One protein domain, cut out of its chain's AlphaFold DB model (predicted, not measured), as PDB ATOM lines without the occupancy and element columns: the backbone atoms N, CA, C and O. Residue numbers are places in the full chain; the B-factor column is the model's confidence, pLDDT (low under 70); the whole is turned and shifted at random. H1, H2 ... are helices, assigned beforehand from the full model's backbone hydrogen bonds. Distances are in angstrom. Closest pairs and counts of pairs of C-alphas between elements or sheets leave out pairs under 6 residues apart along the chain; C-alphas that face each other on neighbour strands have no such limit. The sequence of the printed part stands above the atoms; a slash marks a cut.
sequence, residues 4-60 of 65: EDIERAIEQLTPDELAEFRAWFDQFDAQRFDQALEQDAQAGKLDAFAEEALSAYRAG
ATOM      1  N   GLU A   4     315.122 229.998 286.532       97.44
ATOM      2  CA  GLU A   4     316.000 230.803 287.393       97.44
ATOM      3  C   GLU A   4     315.343 231.117 288.748       97.44
ATOM      4  O   GLU A   4     316.032 231.205 289.763       97.44
ATOM      5  N   ASP A   5     314.012 231.276 288.793       97.38
ATOM      6  CA  ASP A   5     313.281 231.439 290.059       97.38
ATOM      7  C   ASP A   5     313.374 230.167 290.924       97.38
ATOM      8  O   ASP A   5     313.496 230.254 292.146       97.38
ATOM      9  N   ILE A   6     313.335 228.986 290.296       96.12
ATOM     10  CA  ILE A   6     313.443 227.686 290.975       96.12
ATOM     11  C   ILE A   6     314.869 227.468 291.486       96.12
ATOM     12  O   ILE A   6     315.044 227.066 292.632       96.12
ATOM     13  N   GLU A   7     315.879 227.775 290.674       97.12
ATOM     14  CA  GLU A   7     317.291 227.680 291.064       97.12
ATOM     15  C   GLU A   7     317.573 228.517 292.316       97.12
ATOM     16  O   GLU A   7     318.089 227.996 293.302       97.12
ATOM     17  N   ARG A   8     317.123 229.779 292.334       97.75
ATOM     18  CA  ARG A   8     317.271 230.654 293.510       97.75
ATOM     19  C   ARG A   8     316.536 230.134 294.740       97.75
ATOM     20  O   ARG A   8     316.998 230.362 295.854       97.75
ATOM     21  N   ALA A   9     315.385 229.486 294.566       97.25
ATOM     22  CA  ALA A   9     314.660 228.879 295.678       97.25
ATOM     23  C   ALA A   9     315.419 227.670 296.246       97.25
ATOM     24  O   ALA A   9     315.512 227.528 297.461       97.25
ATOM     25  N   ILE A  10     316.013 226.842 295.379       97.00
ATOM     26  CA  ILE A  10     316.833 225.691 295.782       97.00
ATOM     27  C   ILE A  10     318.100 226.150 296.517       97.00
ATOM     28  O   ILE A  10     318.467 225.556 297.527       97.00
ATOM     29  N   GLU A  11     318.746 227.228 296.062       97.25
ATOM     30  CA  GLU A  11     319.925 227.814 296.723       97.25
ATOM     31  C   GLU A  11     319.646 228.317 298.149       97.25
ATOM     32  O   GLU A  11     320.572 228.429 298.952       97.25
ATOM     33  N   GLN A  12     318.387 228.627 298.472       98.00
ATOM     34  CA  GLN A  12     317.975 229.122 299.789       98.00
ATOM     35  C   GLN A  12     317.587 228.011 300.771       98.00
ATOM     36  O   GLN A  12     317.342 228.310 301.940       98.00
ATOM     37  N   LEU A  13     317.531 226.752 300.326       98.31
ATOM     38  CA  LEU A  13     317.192 225.625 301.188       98.31
ATOM     39  C   LEU A  13     318.277 225.396 302.242       98.31
ATOM     40  O   LEU A  13     319.480 225.449 301.970       98.31
ATOM     41  N   THR A  14     317.845 225.070 303.456       98.56
ATOM     42  CA  THR A  14     318.745 224.525 304.472       98.56
ATOM     43  C   THR A  14     319.289 223.157 304.031       98.56
ATOM     44  O   THR A  14     318.714 222.509 303.153       98.56
ATOM     45  N   PRO A  15     320.393 222.667 304.627       98.25
ATOM     46  CA  PRO A  15     320.941 221.357 304.276       98.25
ATOM     47  C   PRO A  15     319.935 220.200 304.377       98.25
ATOM     48  O   PRO A  15     319.965 219.309 303.528       98.25
ATOM     49  N   ASP A  16     319.038 220.233 305.368       98.44
ATOM     50  CA  ASP A  16     318.022 219.195 305.576       98.44
ATOM     51  C   ASP A  16     316.920 219.274 304.508       98.44
ATOM     52  O   ASP A  16     316.609 218.272 303.866       98.44
ATOM     53  N   GLU A  17     316.405 220.475 304.223       98.38
ATOM     54  CA  GLU A  17     315.419 220.684 303.152       98.38
ATOM     55  C   GLU A  17     315.991 220.324 301.774       98.38
ATOM     56  O   GLU A  17     315.299 219.753 300.931       98.38
ATOM     57  N   LEU A  18     317.274 220.608 301.537       98.31
ATOM     58  CA  LEU A  18     317.959 220.223 300.307       98.31
ATOM     59  C   LEU A  18     318.115 218.698 300.193       98.31
ATOM     60  O   LEU A  18     318.040 218.156 299.088       98.31
ATOM     61  N   ALA A  19     318.336 217.996 301.307       98.25
ATOM     62  CA  ALA A  19     318.383 216.537 301.328       98.25
ATOM     63  C   ALA A  19     317.007 215.924 301.028       98.25
ATOM     64  O   ALA A  19     316.916 215.012 300.202       98.25
ATOM     65  N   GLU A  20     315.939 216.460 301.623       98.25
ATOM     66  CA  GLU A  20     314.561 216.057 301.320       98.25
ATOM     67  C   GLU A  20     314.198 216.331 299.855       98.25
ATOM     68  O   GLU A  20     313.667 215.448 299.174       98.25
ATOM     69  N   PHE A  21     314.550 217.514 299.336       98.06
ATOM     70  CA  PHE A  21     314.337 217.871 297.935       98.06
ATOM     71  C   PHE A  21     315.021 216.882 296.990       98.06
ATOM     72  O   PHE A  21     314.388 216.409 296.049       98.06
ATOM     73  N   ARG A  22     316.288 216.531 297.244       97.88
ATOM     74  CA  ARG A  22     317.026 215.556 296.423       97.88
ATOM     75  C   ARG A  22     316.364 214.182 296.443       97.88
ATOM     76  O   ARG A  22     316.122 213.621 295.382       97.88
ATOM     77  N   ALA A  23     315.997 213.682 297.623       98.06
ATOM     78  CA  ALA A  23     315.348 212.378 297.752       98.06
ATOM     79  C   ALA A  23     313.997 212.312 297.019       98.06
ATOM     80  O   ALA A  23     313.635 211.277 296.452       98.06
ATOM     81  N   TRP A  24     313.241 213.411 297.028       98.25
ATOM     82  CA  TRP A  24     312.011 213.527 296.252       98.25
ATOM     83  C   TRP A  24     312.286 213.644 294.747       98.25
ATOM     84  O   TRP A  24     311.627 212.971 293.953       98.25
ATOM     85  N   PHE A  25     313.257 214.471 294.348       97.50
ATOM     86  CA  PHE A  25     313.580 214.716 292.943       97.50
ATOM     87  C   PHE A  25     314.084 213.449 292.248       97.50
ATOM     88  O   PHE A  25     313.655 213.171 291.133       97.50
ATOM     89  N   ASP A  26     314.891 212.631 292.929       97.94
ATOM     90  CA  ASP A  26     315.350 211.336 292.415       97.94
ATOM     91  C   ASP A  26     314.168 210.417 292.060       97.94
ATOM     92  O   ASP A  26     314.145 209.798 290.998       97.94
ATOM     93  N   GLN A  27     313.136 210.361 292.910       97.75
ATOM     94  CA  GLN A  27     311.928 209.569 292.634       97.75
ATOM     95  C   GLN A  27     311.097 210.167 291.497       97.75
ATOM     96  O   GLN A  27     310.545 209.444 290.670       97.75
ATOM     97  N   PHE A  28     310.988 211.491 291.464       97.00
ATOM     98  CA  PHE A  28     310.260 212.224 290.436       97.00
ATOM     99  C   PHE A  28     310.889 212.072 289.045       97.00
ATOM    100  O   PHE A  28     310.162 211.991 288.049       97.00
ATOM    101  N   ASP A  29     312.218 212.040 288.970       97.50
ATOM    102  CA  ASP A  29     312.954 211.822 287.728       97.50
ATOM    103  C   ASP A  29     312.898 210.348 287.307       97.50
ATOM    104  O   ASP A  29     312.550 210.057 286.163       97.50
ATOM    105  N   ALA A  30     313.080 209.414 288.250       97.56
ATOM    106  CA  ALA A  30     312.920 207.980 287.997       97.56
ATOM    107  C   ALA A  30     311.538 207.645 287.412       97.56
ATOM    108  O   ALA A  30     311.447 206.966 286.395       97.56
ATOM    109  N   GLN A  31     310.458 208.202 287.971       97.69
ATOM    110  CA  GLN A  31     309.103 207.992 287.443       97.69
ATOM    111  C   GLN A  31     308.927 208.507 286.008       97.69
ATOM    112  O   GLN A  31     308.167 207.928 285.233       97.69
ATOM    113  N   ARG A  32     309.598 209.601 285.631       97.19
ATOM    114  CA  ARG A  32     309.564 210.094 284.244       97.19
ATOM    115  C   ARG A  32     310.374 209.228 283.313       97.19
ATOM    116  O   ARG A  32     309.938 209.000 282.188       97.19
ATOM    117  N   PHE A  33     311.535 208.785 283.775       96.44
ATOM    118  CA  PHE A  33     312.354 207.852 283.030       96.44
ATOM    119  C   PHE A  33     311.566 206.571 282.741       96.44
ATOM    120  O   PHE A  33     311.470 206.189 281.580       96.44
ATOM    121  N   ASP A  34     310.912 205.990 283.750       97.31
ATOM    122  CA  ASP A  34     310.069 204.800 283.590       97.31
ATOM    123  C   ASP A  34     308.952 205.037 282.563       97.31
ATOM    124  O   ASP A  34     308.791 204.258 281.626       97.31
ATOM    125  N   GLN A  35     308.229 206.158 282.663       96.44
ATOM    126  CA  GLN A  35     307.169 206.497 281.704       96.44
ATOM    127  C   GLN A  35     307.688 206.666 280.270       96.44
ATOM    128  O   GLN A  35     307.047 206.209 279.324       96.44
ATOM    129  N   ALA A  36     308.830 207.331 280.089       96.25
ATOM    130  CA  ALA A  36     309.432 207.518 278.772       96.25
ATOM    131  C   ALA A  36     309.932 206.185 278.196       96.25
ATOM    132  O   ALA A  36     309.702 205.899 277.021       96.25
ATOM    133  N   LEU A  37     310.554 205.351 279.030       95.44
ATOM    134  CA  LEU A  37     311.018 204.020 278.659       95.44
ATOM    135  C   LEU A  37     309.850 203.128 278.223       95.44
ATOM    136  O   LEU A  37     309.934 202.479 277.184       95.44
ATOM    137  N   GLU A  38     308.748 203.125 278.977       96.88
ATOM    138  CA  GLU A  38     307.535 202.379 278.632       96.88
ATOM    139  C   GLU A  38     306.941 202.839 277.298       96.88
ATOM    140  O   GLU A  38     306.568 202.009 276.467       96.88
ATOM    141  N   GLN A  39     306.877 204.152 277.062       96.88
ATOM    142  CA  GLN A  39     306.394 204.706 275.795       96.88
ATOM    143  C   GLN A  39     307.298 204.319 274.622       96.88
ATOM    144  O   GLN A  39     306.804 203.924 273.566       96.88
ATOM    145  N   ASP A  40     308.614 204.401 274.800       96.50
ATOM    146  CA  ASP A  40     309.583 204.048 273.767       96.50
ATOM    147  C   ASP A  40     309.580 202.544 273.467       96.50
ATOM    148  O   ASP A  40     309.679 202.153 272.299       96.50
ATOM    149  N   ALA A  41     309.386 201.707 274.489       95.69
ATOM    150  CA  ALA A  41     309.167 200.274 274.332       95.69
ATOM    151  C   ALA A  41     307.881 199.990 273.541       95.69
ATOM    152  O   ALA A  41     307.908 199.233 272.575       95.69
ATOM    153  N   GLN A  42     306.761 200.637 273.883       95.94
ATOM    154  CA  GLN A  42     305.496 200.486 273.146       95.94
ATOM    155  C   GLN A  42     305.588 200.991 271.702       95.94
ATOM    156  O   GLN A  42     304.922 200.459 270.814       95.94
ATOM    157  N   ALA A  43     306.418 202.003 271.454       97.31
ATOM    158  CA  ALA A  43     306.691 202.526 270.122       97.31
ATOM    159  C   ALA A  43     307.661 201.650 269.301       97.31
ATOM    160  O   ALA A  43     307.961 202.006 268.161       97.31
ATOM    161  N   GLY A  44     308.173 200.544 269.860       96.56
ATOM    162  CA  GLY A  44     309.114 199.631 269.201       96.56
ATOM    163  C   GLY A  44     310.527 200.197 269.032       96.56
ATOM    164  O   GLY A  44     311.356 199.635 268.320       96.56
ATOM    165  N   LYS A  45     310.851 201.324 269.681       96.81
ATOM    166  CA  LYS A  45     312.174 201.962 269.540       96.81
ATOM    167  C   LYS A  45     313.298 201.123 270.142       96.81
ATOM    168  O   LYS A  45     314.455 201.305 269.775       96.81
ATOM    169  N   LEU A  46     312.959 200.235 271.076       95.62
ATOM    170  CA  LEU A  46     313.915 199.374 271.765       95.62
ATOM    171  C   LEU A  46     314.059 197.989 271.116       95.62
ATOM    172  O   LEU A  46     314.915 197.213 271.537       95.62
ATOM    173  N   ASP A  47     313.279 197.692 270.073       96.50
ATOM    174  CA  ASP A  47     313.226 196.364 269.452       96.50
ATOM    175  C   ASP A  47     314.581 195.955 268.865       96.50
ATOM    176  O   ASP A  47     315.033 194.831 269.070       96.50
ATOM    177  N   ALA A  48     315.282 196.893 268.220       95.94
ATOM    178  CA  ALA A  48     316.608 196.641 267.657       95.94
ATOM    179  C   ALA A  48     317.628 196.224 268.732       95.94
ATOM    180  O   ALA A  48     318.412 195.299 268.523       95.94
ATOM    181  N   PHE A  49     317.587 196.860 269.908       95.12
ATOM    182  CA  PHE A  49     318.459 196.502 271.027       95.12
ATOM    183  C   PHE A  49     318.083 195.140 271.621       95.12
ATOM    184  O   PHE A  49     318.963 194.360 271.990       95.12
ATOM    185  N   ALA A  50     316.786 194.823 271.687       94.06
ATOM    186  CA  ALA A  50     316.319 193.514 272.130       94.06
ATOM    187  C   ALA A  50     316.775 192.399 271.172       94.06
ATOM    188  O   ALA A  50     317.264 191.359 271.619       94.06
ATOM    189  N   GLU A  51     316.672 192.613 269.859       96.81
ATOM    190  CA  GLU A  51     317.149 191.668 268.846       96.81
ATOM    191  C   GLU A  51     318.664 191.458 268.915       96.81
ATOM    192  O   GLU A  51     319.129 190.315 268.871       96.81
ATOM    193  N   GLU A  52     319.434 192.536 269.078       95.50
ATOM    194  CA  GLU A  52     320.886 192.472 269.245       95.50
ATOM    195  C   GLU A  52     321.267 191.650 270.483       95.50
ATOM    196  O   GLU A  52     322.060 190.708 270.385       95.50
ATOM    197  N   ALA A  53     320.647 191.936 271.631       93.75
ATOM    198  CA  ALA A  53     320.892 191.209 272.872       93.75
ATOM    199  C   ALA A  53     320.558 189.712 272.738       93.75
ATOM    200  O   ALA A  53     321.332 188.852 273.169       93.75
ATOM    201  N   LEU A  54     319.438 189.377 272.086       95.50
ATOM    202  CA  LEU A  54     319.055 187.988 271.819       95.50
ATOM    203  C   LEU A  54     320.033 187.291 270.868       95.50
ATOM    204  O   LEU A  54     320.326 186.107 271.050       95.50
ATOM    205  N   SER A  55     320.538 188.001 269.860       96.00
ATOM    206  CA  SER A  55     321.545 187.483 268.932       96.00
ATOM    207  C   SER A  55     322.857 187.167 269.657       96.00
ATOM    208  O   SER A  55     323.360 186.047 269.553       96.00
ATOM    209  N   ALA A  56     323.355 188.098 270.476       94.88
ATOM    210  CA  ALA A  56     324.562 187.912 271.281       94.88
ATOM    211  C   ALA A  56     324.422 186.749 272.277       94.88
ATOM    212  O   ALA A  56     325.331 185.924 272.400       94.88
ATOM    213  N   TYR A  57     323.264 186.622 272.936       93.88
ATOM    214  CA  TYR A  57     322.973 185.492 273.821       93.88
ATOM    215  C   TYR A  57     323.035 184.152 273.081       93.88
ATOM    216  O   TYR A  57     323.735 183.234 273.508       93.88
ATOM    217  N   ARG A  58     322.374 184.053 271.920       94.94
ATOM    218  CA  ARG A  58     322.403 182.845 271.075       94.94
ATOM    219  C   ARG A  58     323.806 182.528 270.554       94.94
ATOM    220  O   ARG A  58     324.124 181.359 270.360       94.94
ATOM    221  N   ALA A  59     324.637 183.545 270.347       95.81
ATOM    222  CA  ALA A  59     326.030 183.403 269.937       95.81
ATOM    223  C   ALA A  59     326.984 183.038 271.094       95.81
ATOM    224  O   ALA A  59     328.182 182.884 270.860       95.81
ATOM    225  N   GLY A  60     326.490 182.917 272.334       94.12
ATOM    226  CA  GLY A  60     327.325 182.663 273.512       94.12
ATOM    227  C   GLY A  60     328.222 183.846 273.893       94.12
ATOM    228  O   GLY A  60     329.204 183.670 274.605       94.12
TER     229      GLY A  60
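Overview. This is residues 4 to 60 of the 65 residues of an uncharacterized protein of Bradyrhizobium sp. OK095 (UniProt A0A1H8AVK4). One long helix, H2, makes the length of an open zigzag, with a shorter helix at each end: H1 folds back from one end at a steep angle, and H3 turns off the other end at about a right angle. The three meet only near the corners, and there is no shared core. The printed part has 57 residues with three named helices, in the order H1, H2, H3, and no named strand; the class is all helix. It is extended, with a radius of gyration of the C-alphas of 19.1 A and spans of 54 by 25 by 16 A.

Arrangement. Start at H1, residues 4 to 11, and pass over a tight link of 3 residues to H2, residues 15 to 42. These two are close but not clearly touching; their closest C-alphas, those of Ile 10 and Leu 18, are 7.2 A apart. They run opposite ways at a steep tilt of 51 degrees. A tight link of 4 residues then leads to H3, residues 47 to 58. H2 and H3 are close but not clearly touching, with the closest C-alphas, those of Ala 41 and Asp 47, 7.5 A apart, and their lines are about perpendicular at 84 degrees. H1 and H3 are apart. In H1 and H3 every O i to N i+4 pair is within hydrogen-bond range; in H2, 23 of 24 are.

Along the chain. Find C-alpha 4 at (316.000, 230.803, 287.393), where H1 begins; it is 10.6 A long. From C-alpha 15 at (320.941, 221.357, 304.276), H2 runs 40.5 A to C-alpha 42 at (305.496, 200.486, 273.146). H3 is 16.4 A long and ends at C-alpha 58, at (322.403, 182.845, 271.075).

Size, cuts and confidence. Look at Gln 12 and Ala 59 for the two C-alphas farthest apart, 55.2 A. Residues 22 to 36, which belong to H2, stand free. The printed part has no cut and no long link. Its mean pLDDT is 96.8, and no printed residue is under 70.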